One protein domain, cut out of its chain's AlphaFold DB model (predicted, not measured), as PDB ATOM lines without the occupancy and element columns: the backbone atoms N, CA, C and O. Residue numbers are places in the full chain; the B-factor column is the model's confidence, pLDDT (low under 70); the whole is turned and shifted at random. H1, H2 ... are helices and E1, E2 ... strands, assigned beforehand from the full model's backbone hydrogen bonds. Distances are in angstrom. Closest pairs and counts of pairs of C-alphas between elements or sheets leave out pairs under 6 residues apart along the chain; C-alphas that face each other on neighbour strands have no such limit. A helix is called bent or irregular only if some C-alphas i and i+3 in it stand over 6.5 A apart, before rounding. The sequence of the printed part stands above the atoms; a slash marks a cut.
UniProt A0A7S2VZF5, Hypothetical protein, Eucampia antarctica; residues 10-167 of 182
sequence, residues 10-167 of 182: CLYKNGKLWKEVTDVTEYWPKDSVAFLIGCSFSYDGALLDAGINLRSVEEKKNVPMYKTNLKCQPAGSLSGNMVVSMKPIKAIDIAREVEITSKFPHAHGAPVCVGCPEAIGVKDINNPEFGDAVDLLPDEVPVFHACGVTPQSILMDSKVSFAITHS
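Overview. This is residues 10 to 167 of the 182 residues of the protein "Hypothetical protein" of Eucampia antarctica (UniProt A0A7S2VZF5). Two small three-stranded sheets stand toward the two ends of an elongated body, and H5 lies between them, on both. The sheet E3 E4 E5 is strongly twisted, with H3 and H4 on its opposite faces and H1 packed on H3; the other sheet, E2 E1 E6, joins the first and last strands. The 158 printed residues hold five named helices and six named strands, in the order E1 E2 H1 H2 E3 E4 H3 H4 E5 H5 E6; both sheets are antiparallel, and the class is mixed, helices and strands, with 75 residues in named elements, under half. The whole is compact, with a radius of gyration of the C-alphas of 16.7 A and spans of 51 by 29 by 26 A.

Arrangement. E1, residues 10 to 13, and E2, residues 16 to 21, form a hairpin, with N 18 and O 11 at 2.8 A. E6, residues 162 to 166, is the antiparallel neighbour of E1, with N 10 and O 165 at 2.8 A. H5, residues 150 to 157, is on this sheet at a height of 9.9 A, over E1 and along the strands, at 24 degrees to E1 on the local plane. E3, residues 65 to 71, and E4, residues 81 to 90, form a hairpin, with N 66 and O 84 at 2.8 A. E5, residues 140 to 146, is the antiparallel neighbour of E4, with N 85 and O 145 at 2.8 A. H5 is also on this sheet, over E4, at a height of 9.2 A; the closest C-alphas of H5 and E4, those of Thr 150 and Val 83, are 4.8 A apart. H3, residues 91 to 101, is on one face, at a height of 6.3 A; H4, residues 117 to 120, is on the opposite face, over none of the strands. H1, residues 41 to 49, touches H3 at a steep tilt of 49 degrees, opposite ways; their closest C-alphas, those of Tyr 43 and Thr 101, are 6.0 A apart. H2, residues 55 to 58, only grazes the sheet E3 E4 E5 with residues 55 to 56. In H5 every O i to N i+4 pair is within hydrogen-bond range; H1 has 4 of 5 and H3 5 of 7, while H2 and H4 are too short for such a pair.

Along the chain. E1 begins at C-alpha 10, (31.119, 50.156, -26.913). From first to last C-alpha, E2 is 15.0 A long, H1 12.5 A, E3 15.9 A, E4 27.7 A, H3 15.7 A, E5 19.4 A, H5 10.5 A and E6 13.9 A. H3 is irregular: C-alphas 92 and 95 are 7.4 A apart. E6 ends at C-alpha 166, (32.940, 45.539, -24.192).

Size, cuts and confidence. The C-alphas farthest apart, those of Lys 30 and Pro 138, are 52.8 A apart. The printed part has no cut. The links E2 to H1, H3 to H4 and H4 to E5 are long. The mean pLDDT of the printed part is 93.1, and residue 40 is under 70.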
ATOM      1  N   CYS A  10      30.721  48.856 -26.392       94.69
ATOM      2  CA  CYS A  10      31.119  50.156 -26.913       94.69
ATOM      3  C   CYS A  10      31.424  50.035 -28.410       94.69
ATOM      4  O   CYS A  10      32.283  49.246 -28.818       94.69
ATOM      5  N   LEU A  11      30.732  50.828 -29.232       95.50
ATOM      6  CA  LEU A  11      30.947  50.888 -30.678       95.50
ATOM      7  C   LEU A  11      31.793  52.107 -31.006       95.50
ATOM      8  O   LEU A  11      31.434  53.225 -30.639       95.50
ATOM      9  N   TYR A  12      32.857  51.907 -31.772       94.25
ATOM     10  CA  TYR A  12      33.765  52.964 -32.198       94.25
ATOM     11  C   TYR A  12      33.674  53.187 -33.703       94.25
ATOM     12  O   TYR A  12      33.560  52.237 -34.476       94.25
ATOM     13  N   LYS A  13      33.761  54.451 -34.124       94.38
ATOM     14  CA  LYS A  13      33.917  54.858 -35.525       94.38
ATOM     15  C   LYS A  13      35.085  55.820 -35.657       94.38
ATOM     16  O   LYS A  13      35.107  56.853 -34.987       94.38
ATOM     17  N   ASN A  14      36.038  55.501 -36.529       92.62
ATOM     18  CA  ASN A  14      37.261  56.287 -36.739       92.62
ATOM     19  C   ASN A  14      37.977  56.621 -35.411       92.62
ATOM     20  O   ASN A  14      38.358  57.768 -35.168       92.62
ATOM     21  N   GLY A  15      38.077  55.627 -34.520       89.00
ATOM     22  CA  GLY A  15      38.690  55.750 -33.191       89.00
ATOM     23  C   GLY A  15      37.898  56.538 -32.138       89.00
ATOM     24  O   GLY A  15      38.399  56.746 -31.038       89.00
ATOM     25  N   LYS A  16      36.668  56.981 -32.428       91.62
ATOM     26  CA  LYS A  16      35.813  57.701 -31.471       91.62
ATOM     27  C   LYS A  16      34.642  56.840 -31.024       91.62
ATOM     28  O   LYS A  16      34.021  56.189 -31.863       91.62
ATOM     29  N   LEU A  17      34.322  56.878 -29.729       92.25
ATOM     30  CA  LEU A  17      33.116  56.244 -29.199       92.25
ATOM     31  C   LEU A  17      31.891  56.832 -29.911       92.25
ATOM     32  O   LEU A  17      31.692  58.046 -29.929       92.25
ATOM     33  N   TRP A  18      31.100  55.966 -30.536       95.31
ATOM     34  CA  TRP A  18      29.887  56.332 -31.256       95.31
ATOM     35  C   TRP A  18      28.643  56.128 -30.395       95.31
ATOM     36  O   TRP A  18      27.787  57.009 -30.350       95.31
ATOM     37  N   LYS A  19      28.529  54.969 -29.738       95.81
ATOM     38  CA  LYS A  19      27.422  54.631 -28.836       95.81
ATOM     39  C   LYS A  19      27.780  53.458 -27.925       95.81
ATOM     40  O   LYS A  19      28.635  52.644 -28.279       95.81
ATOM     41  N   GLU A  20      27.054  53.350 -26.818       96.88
ATOM     42  CA  GLU A  20      26.986  52.143 -25.995       96.88
ATOM     43  C   GLU A  20      25.644  51.438 -26.214       96.88
ATOM     44  O   GLU A  20      24.611  52.096 -26.354       96.88
ATOM     45  N   VAL A  21      25.658  50.107 -26.268       97.75
ATOM     46  CA  VAL A  21      24.462  49.269 -26.469       97.75
ATOM     47  C   VAL A  21      24.580  47.978 -25.663       97.75
ATOM     48  O   VAL A  21      25.675  47.598 -25.257       97.75
ATOM     49  N   THR A  22      23.466  47.286 -25.441       97.88
ATOM     50  CA  THR A  22      23.435  45.971 -24.772       97.88
ATOM     51  C   THR A  22      23.372  44.800 -25.754       97.88
ATOM     52  O   THR A  22      23.464  43.655 -25.339       97.88
ATOM     53  N   ASP A  23      23.218  45.076 -27.051       97.75
ATOM     54  CA  ASP A  23      23.181  44.080 -28.123       97.75
ATOM     55  C   ASP A  23      23.812  44.684 -29.385       97.75
ATOM     56  O   ASP A  23      23.533  45.834 -29.744       97.75
ATOM     57  N   VAL A  24      24.695  43.927 -30.038       97.75
ATOM     58  CA  VAL A  24      25.423  44.356 -31.243       97.75
ATOM     59  C   VAL A  24      25.068  43.560 -32.492       97.75
ATOM     60  O   VAL A  24      25.716  43.732 -33.522       97.75
ATOM     61  N   THR A  25      24.022  42.737 -32.451       97.50
ATOM     62  CA  THR A  25      23.593  41.875 -33.560       97.50
ATOM     63  C   THR A  25      23.380  42.661 -34.853       97.50
ATOM     64  O   THR A  25      23.869  42.251 -35.905       97.50
ATOM     65  N   GLU A  26      22.729  43.825 -34.779       96.56
ATOM     66  CA  GLU A  26      22.486  44.707 -35.934       96.56
ATOM     67  C   GLU A  26      23.726  45.492 -36.384       96.56
ATOM     68  O   GLU A  26      23.762  46.050 -37.481       96.56
ATOM     69  N   TYR A  27      24.749  45.559 -35.533       96.25
ATOM     70  CA  TYR A  27      25.951  46.356 -35.747       96.25
ATOM     71  C   TYR A  27      27.168  45.521 -36.114       96.25
ATOM     72  O   TYR A  27      28.229  46.109 -36.277       96.25
ATOM     73  N   TRP A  28      27.037  44.197 -36.213       96.38
ATOM     74  CA  TRP A  28      28.144  43.264 -36.407       96.38
ATOM     75  C   TRP A  28      28.378  42.970 -37.899       96.38
ATOM     76  O   TRP A  28      27.594  42.227 -38.501       96.38
ATOM     77  N   PRO A  29      29.438  43.515 -38.534       94.88
ATOM     78  CA  PRO A  29      29.739  43.223 -39.934       94.88
ATOM     79  C   PRO A  29      29.953  41.725 -40.185       94.88
ATOM     80  O   PRO A  29      30.507  41.015 -39.344       94.88
ATOM     81  N   LYS A  30      29.552  41.248 -41.368       92.88
ATOM     82  CA  LYS A  30      29.609  39.825 -41.751       92.88
ATOM     83  C   LYS A  30      31.031  39.241 -41.743       92.88
ATOM     84  O   LYS A  30      31.193  38.047 -41.524       92.88
ATOM     85  N   ASP A  31      32.033  40.069 -41.997       94.62
ATOM     86  CA  ASP A  31      33.461  39.750 -42.065       94.62
ATOM     87  C   ASP A  31      34.215  40.047 -40.756       94.62
ATOM     88  O   ASP A  31      35.445  40.085 -40.731       94.62
ATOM     89  N   SER A  32      33.490  40.259 -39.655       94.38
ATOM     90  CA  SER A  32      34.097  40.590 -38.366       94.38
ATOM     91  C   SER A  32      34.835  39.410 -37.748       94.38
ATOM     92  O   SER A  32      34.366  38.272 -37.773       94.38
ATOM     93  N   VAL A  33      35.949  39.718 -37.088       95.06
ATOM     94  CA  VAL A  33      36.723  38.777 -36.275       95.06
ATOM     95  C   VAL A  33      36.630  39.205 -34.816       95.06
ATOM     96  O   VAL A  33      36.877  40.366 -34.491       95.06
ATOM     97  N   ALA A  34      36.266  38.272 -33.937       94.12
ATOM     98  CA  ALA A  34      36.231  38.505 -32.498       94.12
ATOM     99  C   ALA A  34      37.535  38.049 -31.838       94.12
ATOM    100  O   ALA A  34      38.035  36.962 -32.120       94.12
ATOM    101  N   PHE A  35      38.030  38.863 -30.908       91.62
ATOM    102  CA  PHE A  35      39.167  38.538 -30.055       91.62
ATOM    103  C   PHE A  35      38.704  38.579 -28.600       91.62
ATOM    104  O   PHE A  35      38.286  39.631 -28.115       91.62
ATOM    105  N   LEU A  36      38.773  37.441 -27.910       89.06
ATOM    106  CA  LEU A  36      38.623  37.385 -26.458       89.06
ATOM    107  C   LEU A  36      40.011  37.541 -25.839       89.06
ATOM    108  O   LEU A  36      40.918  36.771 -26.140       89.06
ATOM    109  N   ILE A  37      40.175  38.580 -25.026       84.75
ATOM    110  CA  ILE A  37      41.451  38.960 -24.415       84.75
ATOM    111  C   ILE A  37      41.290  38.828 -22.903       84.75
ATOM    112  O   ILE A  37      40.287  39.285 -22.354       84.75
ATOM    113  N   GLY A  38      42.261  38.183 -22.253       76.06
ATOM    114  CA  GLY A  38      42.230  37.910 -20.818       76.06
ATOM    115  C   GLY A  38      42.146  39.170 -19.953       76.06
ATOM    116  O   GLY A  38      42.495  40.276 -20.375       76.06
ATOM    117  N   CYS A  39      41.663  38.983 -18.724       73.81
ATOM    118  CA  CYS A  39      41.402  40.046 -17.755       73.81
ATOM    119  C   CYS A  39      41.972  39.693 -16.372       73.81
ATOM    120  O   CYS A  39      42.088  38.514 -16.024       73.81
ATOM    121  N   SER A  40      42.284  40.718 -15.574       69.88
ATOM    122  CA  SER A  40      43.003  40.607 -14.300       69.88
ATOM    123  C   SER A  40      42.202  39.882 -13.247       69.88
ATOM    124  O   SER A  40      42.801  39.276 -12.368       69.88
ATOM    125  N   PHE A  41      40.874  39.855 -13.392       70.31
ATOM    126  CA  PHE A  41      39.985  39.131 -12.490       70.31
ATOM    127  C   PHE A  41      40.419  37.677 -12.258       70.31
ATOM    128  O   PHE A  41      40.186  37.141 -11.180       70.31
ATOM    129  N   SER A  42      41.099  37.064 -13.235       72.31
ATOM    130  CA  SER A  42      41.612  35.695 -13.123       72.31
ATOM    131  C   SER A  42      42.677  35.545 -12.027       72.31
ATOM    132  O   SER A  42      42.579  34.626 -11.222       72.31
ATOM    133  N   TYR A  43      43.666  36.447 -11.946       81.94
ATOM    134  CA  TYR A  43      44.670  36.394 -10.874       81.94
ATOM    135  C   TYR A  43      44.247  37.186  -9.632       81.94
ATOM    136  O   TYR A  43      44.769  36.926  -8.554       81.94
ATOM    137  N   ASP A  44      43.293  38.117  -9.749       88.19
ATOM    138  CA  ASP A  44      42.737  38.850  -8.607       88.19
ATOM    139  C   ASP A  44      42.163  37.876  -7.563       88.19
ATOM    140  O   ASP A  44      42.425  38.026  -6.372       88.19
ATOM    141  N   GLY A  45      41.463  36.822  -8.008       88.38
ATOM    142  CA  GLY A  45      41.013  35.737  -7.129       88.38
ATOM    143  C   GLY A  45      42.173  35.007  -6.444       88.38
ATOM    144  O   GLY A  45      42.152  34.824  -5.231       88.38
ATOM    145  N   ALA A  46      43.231  34.677  -7.189       90.25
ATOM    146  CA  ALA A  46      44.403  33.992  -6.641       90.25
ATOM    147  C   ALA A  46      45.187  34.846  -5.626       90.25
ATOM    148  O   ALA A  46      45.738  34.312  -4.662       90.25
ATOM    149  N   LEU A  47      45.234  36.168  -5.820       93.94
ATOM    150  CA  LEU A  47      45.805  37.103  -4.849       93.94
ATOM    151  C   LEU A  47      44.973  37.130  -3.562       93.94
ATOM    152  O   LEU A  47      45.534  36.990  -2.474       93.94
ATOM    153  N   LEU A  48      43.646  37.220  -3.682       93.69
ATOM    154  CA  LEU A  48      42.733  37.200  -2.536       93.69
ATOM    155  C   LEU A  48      42.824  35.882  -1.751       93.69
ATOM    156  O   LEU A  48      42.927  35.912  -0.525       93.69
ATOM    157  N   ASP A  49      42.875  34.739  -2.438       92.62
ATOM    158  CA  ASP A  49      43.049  33.418  -1.817       92.62
ATOM    159  C   ASP A  49      44.386  33.292  -1.070       92.62
ATOM    160  O   ASP A  49      44.501  32.562  -0.082       92.62
ATOM    161  N   ALA A  50      45.409  34.029  -1.511       94.25
ATOM    162  CA  ALA A  50      46.701  34.118  -0.841       94.25
ATOM    163  C   ALA A  50      46.736  35.147   0.306       94.25
ATOM    164  O   ALA A  50      47.789  35.309   0.927       94.25
ATOM    165  N   GLY A  51      45.619  35.819   0.600       95.75
ATOM    166  CA  GLY A  51      45.515  36.848   1.636       95.75
ATOM    167  C   GLY A  51      46.025  38.227   1.212       95.75
ATOM    168  O   GLY A  51      46.207  39.093   2.068       95.75
ATOM    169  N   ILE A  52      46.256  38.444  -0.086       96.75
ATOM    170  CA  ILE A  52      46.650  39.739  -0.645       96.75
ATOM    171  C   ILE A  52      45.377  40.483  -1.044       96.75
ATOM    172  O   ILE A  52      44.750  40.195  -2.064       96.75
ATOM    173  N   ASN A  53      44.984  41.447  -0.216       93.44
ATOM    174  CA  ASN A  53      43.799  42.254  -0.470       93.44
ATOM    175  C   ASN A  53      43.990  43.196  -1.664       93.44
ATOM    176  O   ASN A  53      45.090  43.670  -1.945       93.44
ATOM    177  N   LEU A  54      42.881  43.517  -2.328       94.69
ATOM    178  CA  LEU A  54      42.854  44.414  -3.478       94.69
ATOM    179  C   LEU A  54      42.137  45.712  -3.109       94.69
ATOM    180  O   LEU A  54      40.921  45.711  -2.902       94.69
ATOM    181  N   ARG A  55      42.872  46.831  -3.083       95.88
ATOM    182  CA  ARG A  55      42.331  48.137  -2.665       95.88
ATOM    183  C   ARG A  55      41.084  48.554  -3.443       95.88
ATOM    184  O   ARG A  55      40.111  49.008  -2.853       95.88
ATOM    185  N   SER A  56      41.085  48.366  -4.761       93.62
ATOM    186  CA  SER A  56      39.940  48.702  -5.616       93.62
ATOM    187  C   SER A  56      38.668  47.947  -5.212       93.62
ATOM    188  O   SER A  56      37.581  48.516  -5.237       93.62
ATOM    189  N   VAL A  57      38.795  46.691  -4.773       92.38
ATOM    190  CA  VAL A  57      37.666  45.889  -4.279       92.38
ATOM    191  C   VAL A  57      37.174  46.420  -2.934       92.38
ATOM    192  O   VAL A  57      35.971  46.622  -2.764       92.38
ATOM    193  N   GLU A  58      38.088  46.692  -2.001       95.19
ATOM    194  CA  GLU A  58      37.761  47.246  -0.678       95.19
ATOM    195  C   GLU A  58      37.044  48.602  -0.789       95.19
ATOM    196  O   GLU A  58      36.052  48.848  -0.101       95.19
ATOM    197  N   GLU A  59      37.501  49.458  -1.706       96.19
ATOM    198  CA  GLU A  59      36.938  50.786  -1.956       96.19
ATOM    199  C   GLU A  59      35.735  50.788  -2.914       96.19
ATOM    200  O   GLU A  59      35.122  51.836  -3.120       96.19
ATOM    201  N   LYS A  60      35.364  49.635  -3.492       94.12
ATOM    202  CA  LYS A  60      34.303  49.502  -4.514       94.12
ATOM    203  C   LYS A  60      34.524  50.412  -5.731       94.12
ATOM    204  O   LYS A  60      33.590  51.036  -6.237       94.12
ATOM    205  N   LYS A  61      35.768  50.473  -6.187       92.38
ATOM    206  CA  LYS A  61      36.247  51.285  -7.304       92.38
ATOM    207  C   LYS A  61      36.722  50.409  -8.456       92.38
ATOM    208  O   LYS A  61      37.135  49.267  -8.254       92.38
ATOM    209  N   ASN A  62      36.708  50.948  -9.670       88.62
ATOM    210  CA  ASN A  62      37.389  50.296 -10.782       88.62
ATOM    211  C   ASN A  62      38.900  50.448 -10.613       88.62
ATOM    212  O   ASN A  62      39.378  51.494 -10.180       88.62
ATOM    213  N   VAL A  63      39.657  49.412 -10.982       91.75
ATOM    214  CA  VAL A  63      41.123  49.446 -10.907       91.75
ATOM    215  C   VAL A  63      41.676  50.636 -11.710       91.75
ATOM    216  O   VAL A  63      41.250  50.835 -12.854       91.75
ATOM    217  N   PRO A  64      42.607  51.430 -11.155       95.44
ATOM    218  CA  PRO A  64      43.214  52.524 -11.893       95.44
ATOM    219  C   PRO A  64      44.124  51.977 -12.989       95.44
ATOM    220  O   PRO A  64      44.894  51.030 -12.787       95.44
ATOM    221  N   MET A  65      44.044  52.589 -14.163       95.81
ATOM    222  CA  MET A  65      44.818  52.205 -15.331       95.81
ATOM    223  C   MET A  65      45.454  53.426 -15.984       95.81
ATOM    224  O   MET A  65      44.824  54.476 -16.105       95.81
ATOM    225  N   TYR A  66      46.691  53.256 -16.449       96.81
ATOM    226  CA  TYR A  66      47.534  54.348 -16.913       96.81
ATOM    227  C   TYR A  66      48.122  54.075 -18.289       96.81
ATOM    228  O   TYR A  66      48.556  52.956 -18.585       96.81
ATOM    229  N   LYS A  67      48.195  55.112 -19.122       96.06
ATOM    230  CA  LYS A  67      48.960  55.066 -20.373       96.06
ATOM    231  C   LYS A  67      50.447  55.218 -20.059       96.06
ATOM    232  O   LYS A  67      50.877  56.231 -19.518       96.06
ATOM    233  N   THR A  68      51.248  54.230 -20.444       97.69
ATOM    234  CA  THR A  68      52.700  54.268 -20.215       97.69
ATOM    235  C   THR A  68      53.452  54.966 -21.353       97.69
ATOM    236  O   THR A  68      52.893  55.292 -22.406       97.69
ATOM    237  N   ASN A  69      54.760  55.151 -21.174       97.06
ATOM    238  CA  ASN A  69      55.703  55.470 -22.249       97.06
ATOM    239  C   ASN A  69      56.264  54.215 -22.963       97.06
ATOM    240  O   ASN A  69      57.091  54.352 -23.870       97.06
ATOM    241  N   LEU A  70      55.831  53.009 -22.577       97.00
ATOM    242  CA  LEU A  70      56.314  51.745 -23.129       97.00
ATOM    243  C   LEU A  70      55.577  51.423 -24.429       97.00
ATOM    244  O   LEU A  70      54.363  51.226 -24.440       97.00
ATOM    245  N   LYS A  71      56.306  51.347 -25.542       96.06
ATOM    246  CA  LYS A  71      55.717  51.060 -26.857       96.06
ATOM    247  C   LYS A  71      55.385  49.578 -27.002       96.06
ATOM    248  O   LYS A  71      56.222  48.723 -26.719       96.06
ATOM    249  N   CYS A  72      54.198  49.281 -27.522       95.69
ATOM    250  CA  CYS A  72      53.896  47.951 -28.039       95.69
ATOM    251  C   CYS A  72      54.664  47.705 -29.346       95.69
ATOM    252  O   CYS A  72      54.996  48.646 -30.074       95.69
ATOM    253  N   GLN A  73      54.903  46.433 -29.670       95.50
ATOM    254  CA  GLN A  73      55.379  46.059 -31.001       95.50
ATOM    255  C   GLN A  73      54.297  46.418 -32.035       95.50
ATOM    256  O   GLN A  73      53.151  45.994 -31.871       95.50
ATOM    257  N   PRO A  74      54.611  47.224 -33.065       93.56
ATOM    258  CA  PRO A  74      53.624  47.629 -34.056       93.56
ATOM    259  C   PRO A  74      53.220  46.455 -34.955       93.56
ATOM    260  O   PRO A  74      54.043  45.603 -35.291       93.56
ATOM    261  N   ALA A  75      51.962  46.447 -35.397       92.12
ATOM    262  CA  ALA A  75      51.422  45.443 -36.310       92.12
ATOM    263  C   ALA A  75      50.538  46.112 -37.373       92.12
ATOM    264  O   ALA A  75      49.402  46.510 -37.113       92.12
ATOM    265  N   GLY A  76      51.066  46.252 -38.592       92.12
ATOM    266  CA  GLY A  76      50.381  46.973 -39.667       92.12
ATOM    267  C   GLY A  76      50.136  48.438 -39.294       92.12
ATOM    268  O   GLY A  76      51.067  49.149 -38.925       92.12
ATOM    269  N   SER A  77      48.885  48.894 -39.391       90.06
ATOM    270  CA  SER A  77      48.484  50.250 -38.989       90.06
ATOM    271  C   SER A  77      48.286  50.419 -37.478       90.06
ATOM    272  O   SER A  77      48.096  51.546 -37.025       90.06
ATOM    273  N   LEU A  78      48.321  49.333 -36.700       92.44
ATOM    274  CA  LEU A  78      48.121  49.371 -35.255       92.44
ATOM    275  C   LEU A  78      49.450  49.641 -34.549       92.44
ATOM    276  O   LEU A  78      50.407  48.871 -34.659       92.44
ATOM    277  N   SER A  79      49.501  50.742 -33.805       92.81
ATOM    278  CA  SER A  79      50.654  51.102 -32.980       92.81
ATOM    279  C   SER A  79      50.224  51.973 -31.803       92.81
ATOM    280  O   SER A  79      49.232  52.694 -31.882       92.81
ATOM    281  N   GLY A  80      50.965  51.901 -30.700       93.12
ATOM    282  CA  GLY A  80      50.703  52.708 -29.515       93.12
ATOM    283  C   GLY A  80      51.459  52.199 -28.296       93.12
ATOM    284  O   GLY A  80      52.309  51.309 -28.396       93.12
ATOM    285  N   ASN A  81      51.149  52.788 -27.146       95.56
ATOM    286  CA  ASN A  81      51.789  52.438 -25.887       95.56
ATOM    287  C   ASN A  81      50.950  51.430 -25.101       95.56
ATOM    288  O   ASN A  81      49.726  51.384 -25.223       95.56
ATOM    289  N   MET A  82      51.628  50.639 -24.277       95.75
ATOM    290  CA  MET A  82      50.995  49.750 -23.319       95.75
ATOM    291  C   MET A  82      50.202  50.567 -22.298       95.75
ATOM    292  O   MET A  82      50.687  51.573 -21.771       95.75
ATOM    293  N   VAL A  83      48.992  50.112 -21.998       95.12
ATOM    294  CA  VAL A  83      48.235  50.550 -20.826       95.12
ATOM    295  C   VAL A  83      48.523  49.561 -19.708       95.12
ATOM    296  O   VAL A  83      48.524  48.353 -19.945       95.12
ATOM    297  N   VAL A  84      48.759  50.061 -18.500       96.25
ATOM    298  CA  VAL A  84      48.948  49.239 -17.301       96.25
ATOM    299  C   VAL A  84      47.810  49.445 -16.314       96.25
ATOM    300  O   VAL A  84      47.221  50.516 -16.287       96.25
ATOM    301  N   SER A  85      47.507  48.438 -15.503       95.38
ATOM    302  CA  SER A  85      46.678  48.575 -14.298       95.38
ATOM    303  C   SER A  85      47.576  48.601 -13.069       95.38
ATOM    304  O   SER A  85      48.619  47.945 -13.086       95.38
ATOM    305  N   MET A  86      47.198  49.343 -12.029       97.00
ATOM    306  CA  MET A  86      47.979  49.451 -10.793       97.00
ATOM    307  C   MET A  86      47.214  48.881  -9.604       97.00
ATOM    308  O   MET A  86      46.019  49.134  -9.443       97.00
ATOM    309  N   LYS A  87      47.922  48.129  -8.763       96.94
ATOM    310  CA  LYS A  87      47.440  47.652  -7.469       96.94
ATOM    311  C   LYS A  87      48.408  48.093  -6.368       96.94
ATOM    312  O   LYS A  87      49.603  47.826  -6.499       96.94
ATOM    313  N   PRO A  88      47.929  48.736  -5.291       97.94
ATOM    314  CA  PRO A  88      48.692  48.875  -4.056       97.94
ATOM    315  C   PRO A  88      48.879  47.497  -3.420       97.94
ATOM    316  O   PRO A  88      47.895  46.806  -3.163       97.94
ATOM    317  N   ILE A  89      50.124  47.085  -3.191       98.25
ATOM    318  CA  ILE A  89      50.458  45.791  -2.585       98.25
ATOM    319  C   ILE A  89      51.396  46.043  -1.415       98.25
ATOM    320  O   ILE A  89      52.383  46.763  -1.562       98.25
ATOM    321  N   LYS A  90      51.129  45.447  -0.251       98.19
ATOM    322  CA  LYS A  90      52.024  45.581   0.904       98.19
ATOM    323  C   LYS A  90      53.436  45.146   0.545       98.19
ATOM    324  O   LYS A  90      53.631  44.113  -0.090       98.19
ATOM    325  N   ALA A  91      54.432  45.887   1.021       97.94
ATOM    326  CA  ALA A  91      55.836  45.627   0.704       97.94
ATOM    327  C   ALA A  91      56.273  44.183   1.023       97.94
ATOM    328  O   ALA A  91      57.084  43.604   0.302       97.94
ATOM    329  N   ILE A  92      55.707  43.587   2.080       97.88
ATOM    330  CA  ILE A  92      55.990  42.207   2.495       97.88
ATOM    331  C   ILE A  92      55.421  41.150   1.535       97.88
ATOM    332  O   ILE A  92      55.968  40.051   1.448       97.88
ATOM    333  N   ASP A  93      54.376  41.489   0.780       98.25
ATOM    334  CA  ASP A  93      53.661  40.570  -0.104       98.25
ATOM    335  C   ASP A  93      54.150  40.637  -1.557       98.25
ATOM    336  O   ASP A  93      53.773  39.796  -2.366       98.25
ATOM    337  N   ILE A  94      55.043  41.572  -1.905       97.94
ATOM    338  CA  ILE A  94      55.497  41.793  -3.292       97.94
ATOM    339  C   ILE A  94      56.072  40.532  -3.939       97.94
ATOM    340  O   ILE A  94      55.735  40.204  -5.072       97.94
ATOM    341  N   ALA A  95      56.928  39.793  -3.230       97.81
ATOM    342  CA  ALA A  95      57.512  38.571  -3.784       97.81
ATOM    343  C   ALA A  95      56.443  37.500  -4.064       97.81
ATOM    344  O   ALA A  95      56.517  36.794  -5.067       97.81
ATOM    345  N   ARG A  96      55.438  37.406  -3.184       97.38
ATOM    346  CA  ARG A  96      54.310  36.479  -3.311       97.38
ATOM    347  C   ARG A  96      53.398  36.884  -4.465       97.38
ATOM    348  O   ARG A  96      52.993  36.029  -5.245       97.38
ATOM    349  N   GLU A  97      53.105  38.173  -4.575       96.56
ATOM    350  CA  GLU A  97      52.304  38.763  -5.642       96.56
ATOM    351  C   GLU A  97      52.901  38.422  -7.011       96.56
ATOM    352  O   GLU A  97      52.228  37.778  -7.814       96.56
ATOM    353  N   VAL A  98      54.198  38.695  -7.206       96.56
ATOM    354  CA  VAL A  98      54.930  38.369  -8.440       96.56
ATOM    355  C   VAL A  98      54.875  36.871  -8.740       96.56
ATOM    356  O   VAL A  98      54.657  36.477  -9.886       96.56
ATOM    357  N   GLU A  99      55.087  36.015  -7.735       95.69
ATOM    358  CA  GLU A  99      55.056  34.557  -7.905       95.69
ATOM    359  C   GLU A  99      53.680  34.064  -8.375       95.69
ATOM    360  O   GLU A  99      53.591  33.159  -9.207       95.69
ATOM    361  N   ILE A 100      52.605  34.643  -7.836       93.81
ATOM    362  CA  ILE A 100      51.229  34.287  -8.182       93.81
ATOM    363  C   ILE A 100      50.899  34.785  -9.587       93.81
ATOM    364  O   ILE A 100      50.518  33.977 -10.432       93.81
ATOM    365  N   THR A 101      51.072  36.079  -9.864       92.94
ATOM    366  CA  THR A 101      50.651  36.686 -11.139       92.94
ATOM    367  C   THR A 101      51.450  36.169 -12.332       92.94
ATOM    368  O   THR A 101      50.899  35.981 -13.418       92.94
ATOM    369  N   SER A 102      52.715  35.788 -12.127       92.56
ATOM    370  CA  SER A 102      53.550  35.166 -13.167       92.56
ATOM    371  C   SER A 102      53.014  33.825 -13.686       92.56
ATOM    372  O   SER A 102      53.422  33.391 -14.763       92.56
ATOM    373  N   LYS A 103      52.101  33.163 -12.962       89.81
ATOM    374  CA  LYS A 103      51.475  31.895 -13.381       89.81
ATOM    375  C   LYS A 103      50.320  32.090 -14.376       89.81
ATOM    376  O   LYS A 103      49.794  31.099 -14.865       89.81
ATOM    377  N   PHE A 104      49.964  33.338 -14.704       84.81
ATOM    378  CA  PHE A 104      48.827  33.686 -15.566       84.81
ATOM    379  C   PHE A 104      49.249  34.476 -16.823       84.81
ATOM    380  O   PHE A 104      48.823  35.622 -17.006       84.81
ATOM    381  N   PRO A 105      50.091  33.922 -17.718       80.00
ATOM    382  CA  PRO A 105      50.648  34.677 -18.842       80.00
ATOM    383  C   PRO A 105      49.592  35.142 -19.860       80.00
ATOM    384  O   PRO A 105      49.843  36.094 -20.601       80.00
ATOM    385  N   HIS A 106      48.403  34.536 -19.889       77.62
ATOM    386  CA  HIS A 106      47.280  34.974 -20.728       77.62
ATOM    387  C   HIS A 106      46.304  35.951 -20.048       77.62
ATOM    388  O   HIS A 106      45.426  36.501 -20.716       77.62
ATOM    389  N   ALA A 107      46.491  36.252 -18.761       72.88
ATOM    390  CA  ALA A 107      45.709  37.223 -17.999       72.88
ATOM    391  C   ALA A 107      46.642  38.259 -17.346       72.88
ATOM    392  O   ALA A 107      46.729  38.363 -16.131       72.88
ATOM    393  N   HIS A 108      47.320  39.049 -18.184       81.00
ATOM    394  CA  HIS A 108      48.317  40.087 -17.854       81.00
ATOM    395  C   HIS A 108      49.717  39.596 -17.457       81.00
ATOM    396  O   HIS A 108      50.684  40.267 -17.818       81.00
ATOM    397  N   GLY A 109      49.834  38.442 -16.797       86.31
ATOM    398  CA  GLY A 109      51.116  37.841 -16.422       86.31
ATOM    399  C   GLY A 109      51.839  38.580 -15.298       86.31
ATOM    400  O   GLY A 109      51.209  39.230 -14.472       86.31
ATOM    401  N   ALA A 110      53.167  38.461 -15.265       93.06
ATOM    402  CA  ALA A 110      54.020  39.107 -14.269       93.06
ATOM    403  C   ALA A 110      53.927  40.652 -14.313       93.06
ATOM    404  O   ALA A 110      53.598  41.218 -15.365       93.06
ATOM    405  N   PRO A 111      54.296  41.357 -13.225       95.69
ATOM    406  CA  PRO A 111      54.330  42.812 -13.228       95.69
ATOM    407  C   PRO A 111      55.274  43.376 -14.295       95.69
ATOM    408  O   PRO A 111      56.400  42.917 -14.478       95.69
ATOM    409  N   VAL A 112      54.826  44.440 -14.954       96.75
ATOM    410  CA  VAL A 112      55.625  45.262 -15.872       96.75
ATOM    411  C   VAL A 112      56.539  46.204 -15.089       96.75
ATOM    412  O   VAL A 112      57.654  46.494 -15.519       96.75
ATOM    413  N   CYS A 113      56.070  46.700 -13.943       97.75
ATOM    414  CA  CYS A 113      56.823  47.590 -13.070       97.75
ATOM    415  C   CYS A 113      56.388  47.402 -11.612       97.75
ATOM    416  O   CYS A 113      55.211  47.180 -11.335       97.75
ATOM    417  N   VAL A 114      57.336  47.526 -10.685       98.06
ATOM    418  CA  VAL A 114      57.105  47.490  -9.238       98.06
ATOM    419  C   VAL A 114      57.718  48.750  -8.636       98.06
ATOM    420  O   VAL A 114      58.908  49.013  -8.816       98.06
ATOM    421  N   GLY A 115      56.917  49.533  -7.919       96.50
ATOM    422  CA  GLY A 115      57.366  50.774  -7.302       96.50
ATOM    423  C   GLY A 115      57.361  51.933  -8.290       96.50
ATOM    424  O   GLY A 115      56.316  52.525  -8.492       96.50
ATOM    425  N   CYS A 116      58.511  52.281  -8.870       95.50
ATOM    426  CA  CYS A 116      58.765  53.559  -9.560       95.50
ATOM    427  C   CYS A 116      57.835  53.824 -10.770       95.50
ATOM    428  O   CYS A 116      58.151  53.383 -11.882       95.50
ATOM    429  N   PRO A 117      56.728  54.584 -10.616       97.19
ATOM    430  CA  PRO A 117      55.764  54.798 -11.699       97.19
ATOM    431  C   PRO A 117      56.365  55.621 -12.847       97.19
ATOM    432  O   PRO A 117      56.035  55.430 -14.021       97.19
ATOM    433  N   GLU A 118      57.319  56.500 -12.537       97.31
ATOM    434  CA  GLU A 118      57.970  57.374 -13.508       97.31
ATOM    435  C   GLU A 118      58.817  56.583 -14.511       97.31
ATOM    436  O   GLU A 118      58.965  57.014 -15.659       97.31
ATOM    437  N   ALA A 119      59.322  55.403 -14.122       97.69
ATOM    438  CA  ALA A 119      60.078  54.517 -15.010       97.69
ATOM    439  C   ALA A 119      59.250  54.066 -16.224       97.69
ATOM    440  O   ALA A 119      59.800  53.855 -17.305       97.69
ATOM    441  N   ILE A 120      57.927  53.983 -16.060       98.12
ATOM    442  CA  ILE A 120      56.965  53.659 -17.121       98.12
ATOM    443  C   ILE A 120      56.159  54.884 -17.582       98.12
ATOM    444  O   ILE A 120      55.173  54.759 -18.305       98.12
ATOM    445  N   GLY A 121      56.585  56.090 -17.199       97.69
ATOM    446  CA  GLY A 121      55.987  57.351 -17.637       97.69
ATOM    447  C   GLY A 121      54.710  57.766 -16.903       97.69
ATOM    448  O   GLY A 121      54.090  58.746 -17.318       97.69
ATOM    449  N   VAL A 122      54.332  57.084 -15.817       97.81
ATOM    450  CA  VAL A 122      53.205  57.484 -14.964       97.81
ATOM    451  C   VAL A 122      53.675  58.602 -14.036       97.81
ATOM    452  O   VAL A 122      54.543  58.391 -13.195       97.81
ATOM    453  N   LYS A 123      53.141  59.814 -14.227       95.00
ATOM    454  CA  LYS A 123      53.573  61.020 -13.491       95.00
ATOM    455  C   LYS A 123      52.803  61.268 -12.199       95.00
ATOM    456  O   LYS A 123      53.339  61.884 -11.289       95.00
ATOM    457  N   ASP A 124      51.541  60.859 -12.166       96.06
ATOM    458  CA  ASP A 124      50.659  61.027 -11.018       96.06
ATOM    459  C   ASP A 124      49.733  59.817 -10.917       96.06
ATOM    460  O   ASP A 124      48.853  59.611 -11.752       96.06
ATOM    461  N   ILE A 125      49.947  59.005  -9.884       96.06
ATOM    462  CA  ILE A 125      49.133  57.817  -9.626       96.06
ATOM    463  C   ILE A 125      47.700  58.178  -9.208       96.06
ATOM    464  O   ILE A 125      46.801  57.356  -9.351       96.06
ATOM    465  N   ASN A 126      47.439  59.403  -8.754       96.62
ATOM    466  CA  ASN A 126      46.099  59.816  -8.332       96.62
ATOM    467  C   ASN A 126      45.220  60.280  -9.499       96.62
ATOM    468  O   ASN A 126      44.050  60.595  -9.296       96.62
ATOM    469  N   ASN A 127      45.764  60.321 -10.718       96.88
ATOM    470  CA  ASN A 127      45.051  60.764 -11.908       96.88
ATOM    471  C   ASN A 127      45.142  59.713 -13.029       96.88
ATOM    472  O   ASN A 127      45.856  59.928 -14.013       96.88
ATOM    473  N   PRO A 128      44.469  58.557 -12.881       96.50
ATOM    474  CA  PRO A 128      44.488  57.513 -13.899       96.50
ATOM    475  C   PRO A 128      43.761  57.950 -15.177       96.50
ATOM    476  O   PRO A 128      42.736  58.630 -15.125       96.50
ATOM    477  N   GLU A 129      44.250  57.515 -16.343       93.38
ATOM    478  CA  GLU A 129      43.540  57.732 -17.611       93.38
ATOM    479  C   GLU A 129      42.243  56.917 -17.715       93.38
ATOM    480  O   GLU A 129      41.331  57.313 -18.444       93.38
ATOM    481  N   PHE A 130      42.159  55.779 -17.017       89.94
ATOM    482  CA  PHE A 130      40.955  54.950 -16.962       89.94
ATOM    483  C   PHE A 130      40.742  54.362 -15.564       89.94
ATOM    484  O   PHE A 130      41.701  54.049 -14.860       89.94
ATOM    485  N   GLY A 131      39.483  54.123 -15.203       90.62
ATOM    486  CA  GLY A 131      39.118  53.636 -13.874       90.62
ATOM    487  C   GLY A 131      39.140  54.749 -12.829       90.62
ATOM    488  O   GLY A 131      39.032  55.926 -13.169       90.62
ATOM    489  N   ASP A 132      39.263  54.364 -11.563       94.38
ATOM    490  CA  ASP A 132      39.153  55.276 -10.430       94.38
ATOM    491  C   ASP A 132      40.456  55.261  -9.616       94.38
ATOM    492  O   ASP A 132      41.063  54.210  -9.412       94.38
ATOM    493  N   ALA A 133      40.896  56.425  -9.130       96.94
ATOM    494  CA  ALA A 133      42.054  56.505  -8.238       96.94
ATOM    495  C   ALA A 133      41.764  55.812  -6.895       96.94
ATOM    496  O   ALA A 133      40.663  55.950  -6.349       96.94
ATOM    497  N   VAL A 134      42.756  55.107  -6.351       97.69
ATOM    498  CA  VAL A 134      42.676  54.363  -5.080       97.69
ATOM    499  C   VAL A 134      43.752  54.833  -4.110       97.69
ATOM    500  O   VAL A 134      44.784  55.349  -4.547       97.69
ATOM    501  N   ASP A 135      43.535  54.623  -2.813       97.44
ATOM    502  CA  ASP A 135      44.509  55.013  -1.799       97.44
ATOM    503  C   ASP A 135      45.747  54.097  -1.829       97.44
ATOM    504  O   ASP A 135      45.643  52.869  -1.912       97.44
ATOM    505  N   LEU A 136      46.933  54.703  -1.729       97.06
ATOM    506  CA  LEU A 136      48.217  54.020  -1.549       97.06
ATOM    507  C   LEU A 136      48.720  54.291  -0.127       97.06
ATOM    508  O   LEU A 136      49.066  55.430   0.203       97.06
ATOM    509  N   LEU A 137      48.750  53.263   0.722       96.88
ATOM    510  CA  LEU A 137      49.182  53.406   2.113       96.88
ATOM    511  C   LEU A 137      50.716  53.393   2.260       96.88
ATOM    512  O   LEU A 137      51.421  52.911   1.376       96.88
ATOM    513  N   PRO A 138      51.267  53.898   3.385       97.38
ATOM    514  CA  PRO A 138      52.718  54.003   3.575       97.38
ATOM    515  C   PRO A 138      53.496  52.680   3.526       97.38
ATOM    516  O   PRO A 138      54.694  52.698   3.255       97.38
ATOM    517  N   ASP A 139      52.853  51.549   3.827       97.38
ATOM    518  CA  ASP A 139      53.443  50.206   3.777       97.38
ATOM    519  C   ASP A 139      53.195  49.481   2.443       97.38
ATOM    520  O   ASP A 139      53.553  48.308   2.297       97.38
ATOM    521  N   GLU A 140      52.612  50.172   1.463       98.12
ATOM    522  CA  GLU A 140      52.249  49.633   0.159       98.12
ATOM    523  C   GLU A 140      53.163  50.153  -0.953       98.12
ATOM    524  O   GLU A 140      53.688  51.266  -0.932       98.12
ATOM    525  N   VAL A 141      53.344  49.312  -1.963       98.31
ATOM    526  CA  VAL A 141      54.105  49.583  -3.174       98.31
ATOM    527  C   VAL A 141      53.137  49.472  -4.350       98.31
ATOM    528  O   VAL A 141      52.411  48.480  -4.444       98.31
ATOM    529  N   PRO A 142      53.098  50.454  -5.266       98.12
ATOM    530  CA  PRO A 142      52.279  50.344  -6.462       98.12
ATOM    531  C   PRO A 142      52.897  49.313  -7.414       98.12
ATOM    532  O   PRO A 142      54.067  49.411  -7.799       98.12
ATOM    533  N   VAL A 143      52.109  48.314  -7.795       98.12
ATOM    534  CA  VAL A 143      52.508  47.253  -8.722       98.12
ATOM    535  C   VAL A 143      51.706  47.378 -10.006       98.12
ATOM    536  O   VAL A 143      50.475  47.410  -9.981       98.12
ATOM    537  N   PHE A 144      52.404  47.440 -11.137       97.69
ATOM    538  CA  PHE A 144      51.827  47.689 -12.449       97.69
ATOM    539  C   PHE A 144      51.874  46.439 -13.314       97.69
ATOM    540  O   PHE A 144      52.945  45.903 -13.586       97.69
ATOM    541  N   HIS A 145      50.722  46.032 -13.826       96.25
ATOM    542  CA  HIS A 145      50.582  44.937 -14.784       96.25
ATOM    543  C   HIS A 145      50.164  45.495 -16.133       96.25
ATOM    544  O   HIS A 145      49.468  46.508 -16.160       96.25
ATOM    545  N   ALA A 146      50.500  44.826 -17.243       93.56
ATOM    546  CA  ALA A 146      49.892  45.132 -18.545       93.56
ATOM    547  C   ALA A 146      48.362  45.183 -18.404       93.56
ATOM    548  O   ALA A 146      47.835  44.665 -17.429       93.56
ATOM    549  N   CYS A 147      47.614  45.795 -19.321       90.12
ATOM    550  CA  CYS A 147      46.154  45.878 -19.220       90.12
ATOM    551  C   CYS A 147      45.447  45.524 -20.535       90.12
ATOM    552  O   CYS A 147      45.865  45.975 -21.605       90.12
ATOM    553  N   GLY A 148      44.322  44.802 -20.451       86.25
ATOM    554  CA  GLY A 148      43.416  44.504 -21.567       86.25
ATOM    555  C   GLY A 148      42.718  45.735 -22.167       86.25
ATOM    556  O   GLY A 148      42.035  45.616 -23.179       86.25
ATOM    557  N   VAL A 149      42.929  46.926 -21.597       87.56
ATOM    558  CA  VAL A 149      42.553  48.221 -22.193       87.56
ATOM    559  C   VAL A 149      43.574  48.687 -23.244       87.56
ATOM    560  O   VAL A 149      43.257  49.537 -24.074       87.56
ATOM    561  N   THR A 150      44.774  48.089 -23.307       92.00
ATOM    562  CA  THR A 150      45.797  48.414 -24.325       92.00
ATOM    563  C   THR A 150      45.251  48.358 -25.759       92.00
ATOM    564  O   THR A 150      45.398  49.346 -26.482       92.00
ATOM    565  N   PRO A 151      44.551  47.287 -26.190       89.56
ATOM    566  CA  PRO A 151      43.925  47.241 -27.509       89.56
ATOM    567  C   PRO A 151      42.909  48.365 -27.713       89.56
ATOM    568  O   PRO A 151      42.902  48.975 -28.775       89.56
ATOM    569  N   GLN A 152      42.091  48.694 -26.706       86.94
ATOM    570  CA  GLN A 152      41.106  49.775 -26.812       86.94
ATOM    571  C   GLN A 152      41.791  51.127 -27.044       86.94
ATOM    572  O   GLN A 152      41.418  51.852 -27.966       86.94
ATOM    573  N   SER A 153      42.852  51.430 -26.284       89.56
ATOM    574  CA  SER A 153      43.643  52.648 -26.499       89.56
ATOM    575  C   SER A 153      44.245  52.681 -27.904       89.56
ATOM    576  O   SER A 153      44.132  53.693 -28.590       89.56
ATOM    577  N   ILE A 154      44.841  51.577 -28.364       92.19
ATOM    578  CA  ILE A 154      45.468  51.507 -29.690       92.19
ATOM    579  C   ILE A 154      44.428  51.642 -30.810       92.19
ATOM    580  O   ILE A 154      44.694  52.327 -31.797       92.19
ATOM    581  N   LEU A 155      43.241  51.042 -30.673       88.31
ATOM    582  CA  LEU A 155      42.142  51.178 -31.636       88.31
ATOM    583  C   LEU A 155      41.700  52.640 -31.781       88.31
ATOM    584  O   LEU A 155      41.465  53.111 -32.899       88.31
ATOM    585  N   MET A 156      41.606  53.354 -30.656       85.25
ATOM    586  CA  MET A 156      41.268  54.775 -30.625       85.25
ATOM    587  C   MET A 156      42.361  55.622 -31.282       85.25
ATOM    588  O   MET A 156      42.074  56.405 -32.191       85.25
ATOM    589  N   ASP A 157      43.617  55.416 -30.883       86.62
ATOM    590  CA  ASP A 157      44.765  56.190 -31.363       86.62
ATOM    591  C   ASP A 157      45.040  55.934 -32.862       86.62
ATOM    592  O   ASP A 157      45.347  56.863 -33.615       86.62
ATOM    593  N   SER A 158      44.827  54.697 -33.330       89.06
ATOM    594  CA  SER A 158      45.003  54.284 -34.735       89.06
ATOM    595  C   SER A 158      43.813  54.646 -35.634       89.06
ATOM    596  O   SER A 158      43.852  54.389 -36.837       89.06
ATOM    597  N   LYS A 159      42.745  55.241 -35.079       89.44
ATOM    598  CA  LYS A 159      41.537  55.670 -35.806       89.44
ATOM    599  C   LYS A 159      40.916  54.569 -36.666       89.44
ATOM    600  O   LYS A 159      40.493  54.825 -37.796       89.44
ATOM    601  N   VAL A 160      40.830  53.352 -36.126       88.12
ATOM    602  CA  VAL A 160      40.198  52.226 -36.827       88.12
ATOM    603  C   VAL A 160      38.776  52.608 -37.244       88.12
ATOM    604  O   VAL A 160      38.034  53.224 -36.471       88.12
ATOM    605  N   SER A 161      38.415  52.287 -38.490       92.38
ATOM    606  CA  SER A 161      37.168  52.732 -39.125       92.38
ATOM    607  C   SER A 161      35.934  52.288 -38.344       92.38
ATOM    608  O   SER A 161      35.017  53.088 -38.145       92.38
ATOM    609  N   PHE A 162      35.943  51.049 -37.853       94.06
ATOM    610  CA  PHE A 162      34.910  50.491 -36.998       94.06
ATOM    611  C   PHE A 162      35.487  49.433 -36.054       94.06
ATOM    612  O   PHE A 162      36.275  48.591 -36.478       94.06
ATOM    613  N   ALA A 163      35.089  49.469 -34.784       95.00
ATOM    614  CA  ALA A 163      35.421  48.437 -33.807       95.00
ATOM    615  C   ALA A 163      34.291  48.276 -32.787       95.00
ATOM    616  O   ALA A 163      33.608  49.247 -32.447       95.00
ATOM    617  N   ILE A 164      34.127  47.056 -32.280       95.44
ATOM    618  CA  ILE A 164      33.215  46.725 -31.185       95.44
ATOM    619  C   ILE A 164      34.065  46.189 -30.038       95.44
ATOM    620  O   ILE A 164      34.920  45.329 -30.240       95.44
ATOM    621  N   THR A 165      33.835  46.703 -28.837       93.75
ATOM    622  CA  THR A 165      34.475  46.227 -27.605       93.75
ATOM    623  C   THR A 165      33.416  46.079 -26.517       93.75
ATOM    624  O   THR A 165      32.284  46.529 -26.696       93.75
ATOM    625  N   HIS A 166      33.768  45.469 -25.390       90.75
ATOM    626  CA  HIS A 166      32.940  45.539 -24.192       90.75
ATOM    627  C   HIS A 166      33.097  46.910 -23.516       90.75
ATOM    628  O   HIS A 166      34.153  47.537 -23.618       90.75
ATOM    629  N   SER A 167      32.065  47.368 -22.808       87.06
ATOM    630  CA  SER A 167      32.216  48.504 -21.891       87.06
ATOM    631  C   SER A 167      33.003  48.063 -20.654       87.06
ATOM    632  O   SER A 167      32.875  46.918 -20.217       87.06
TER     633      SER A 167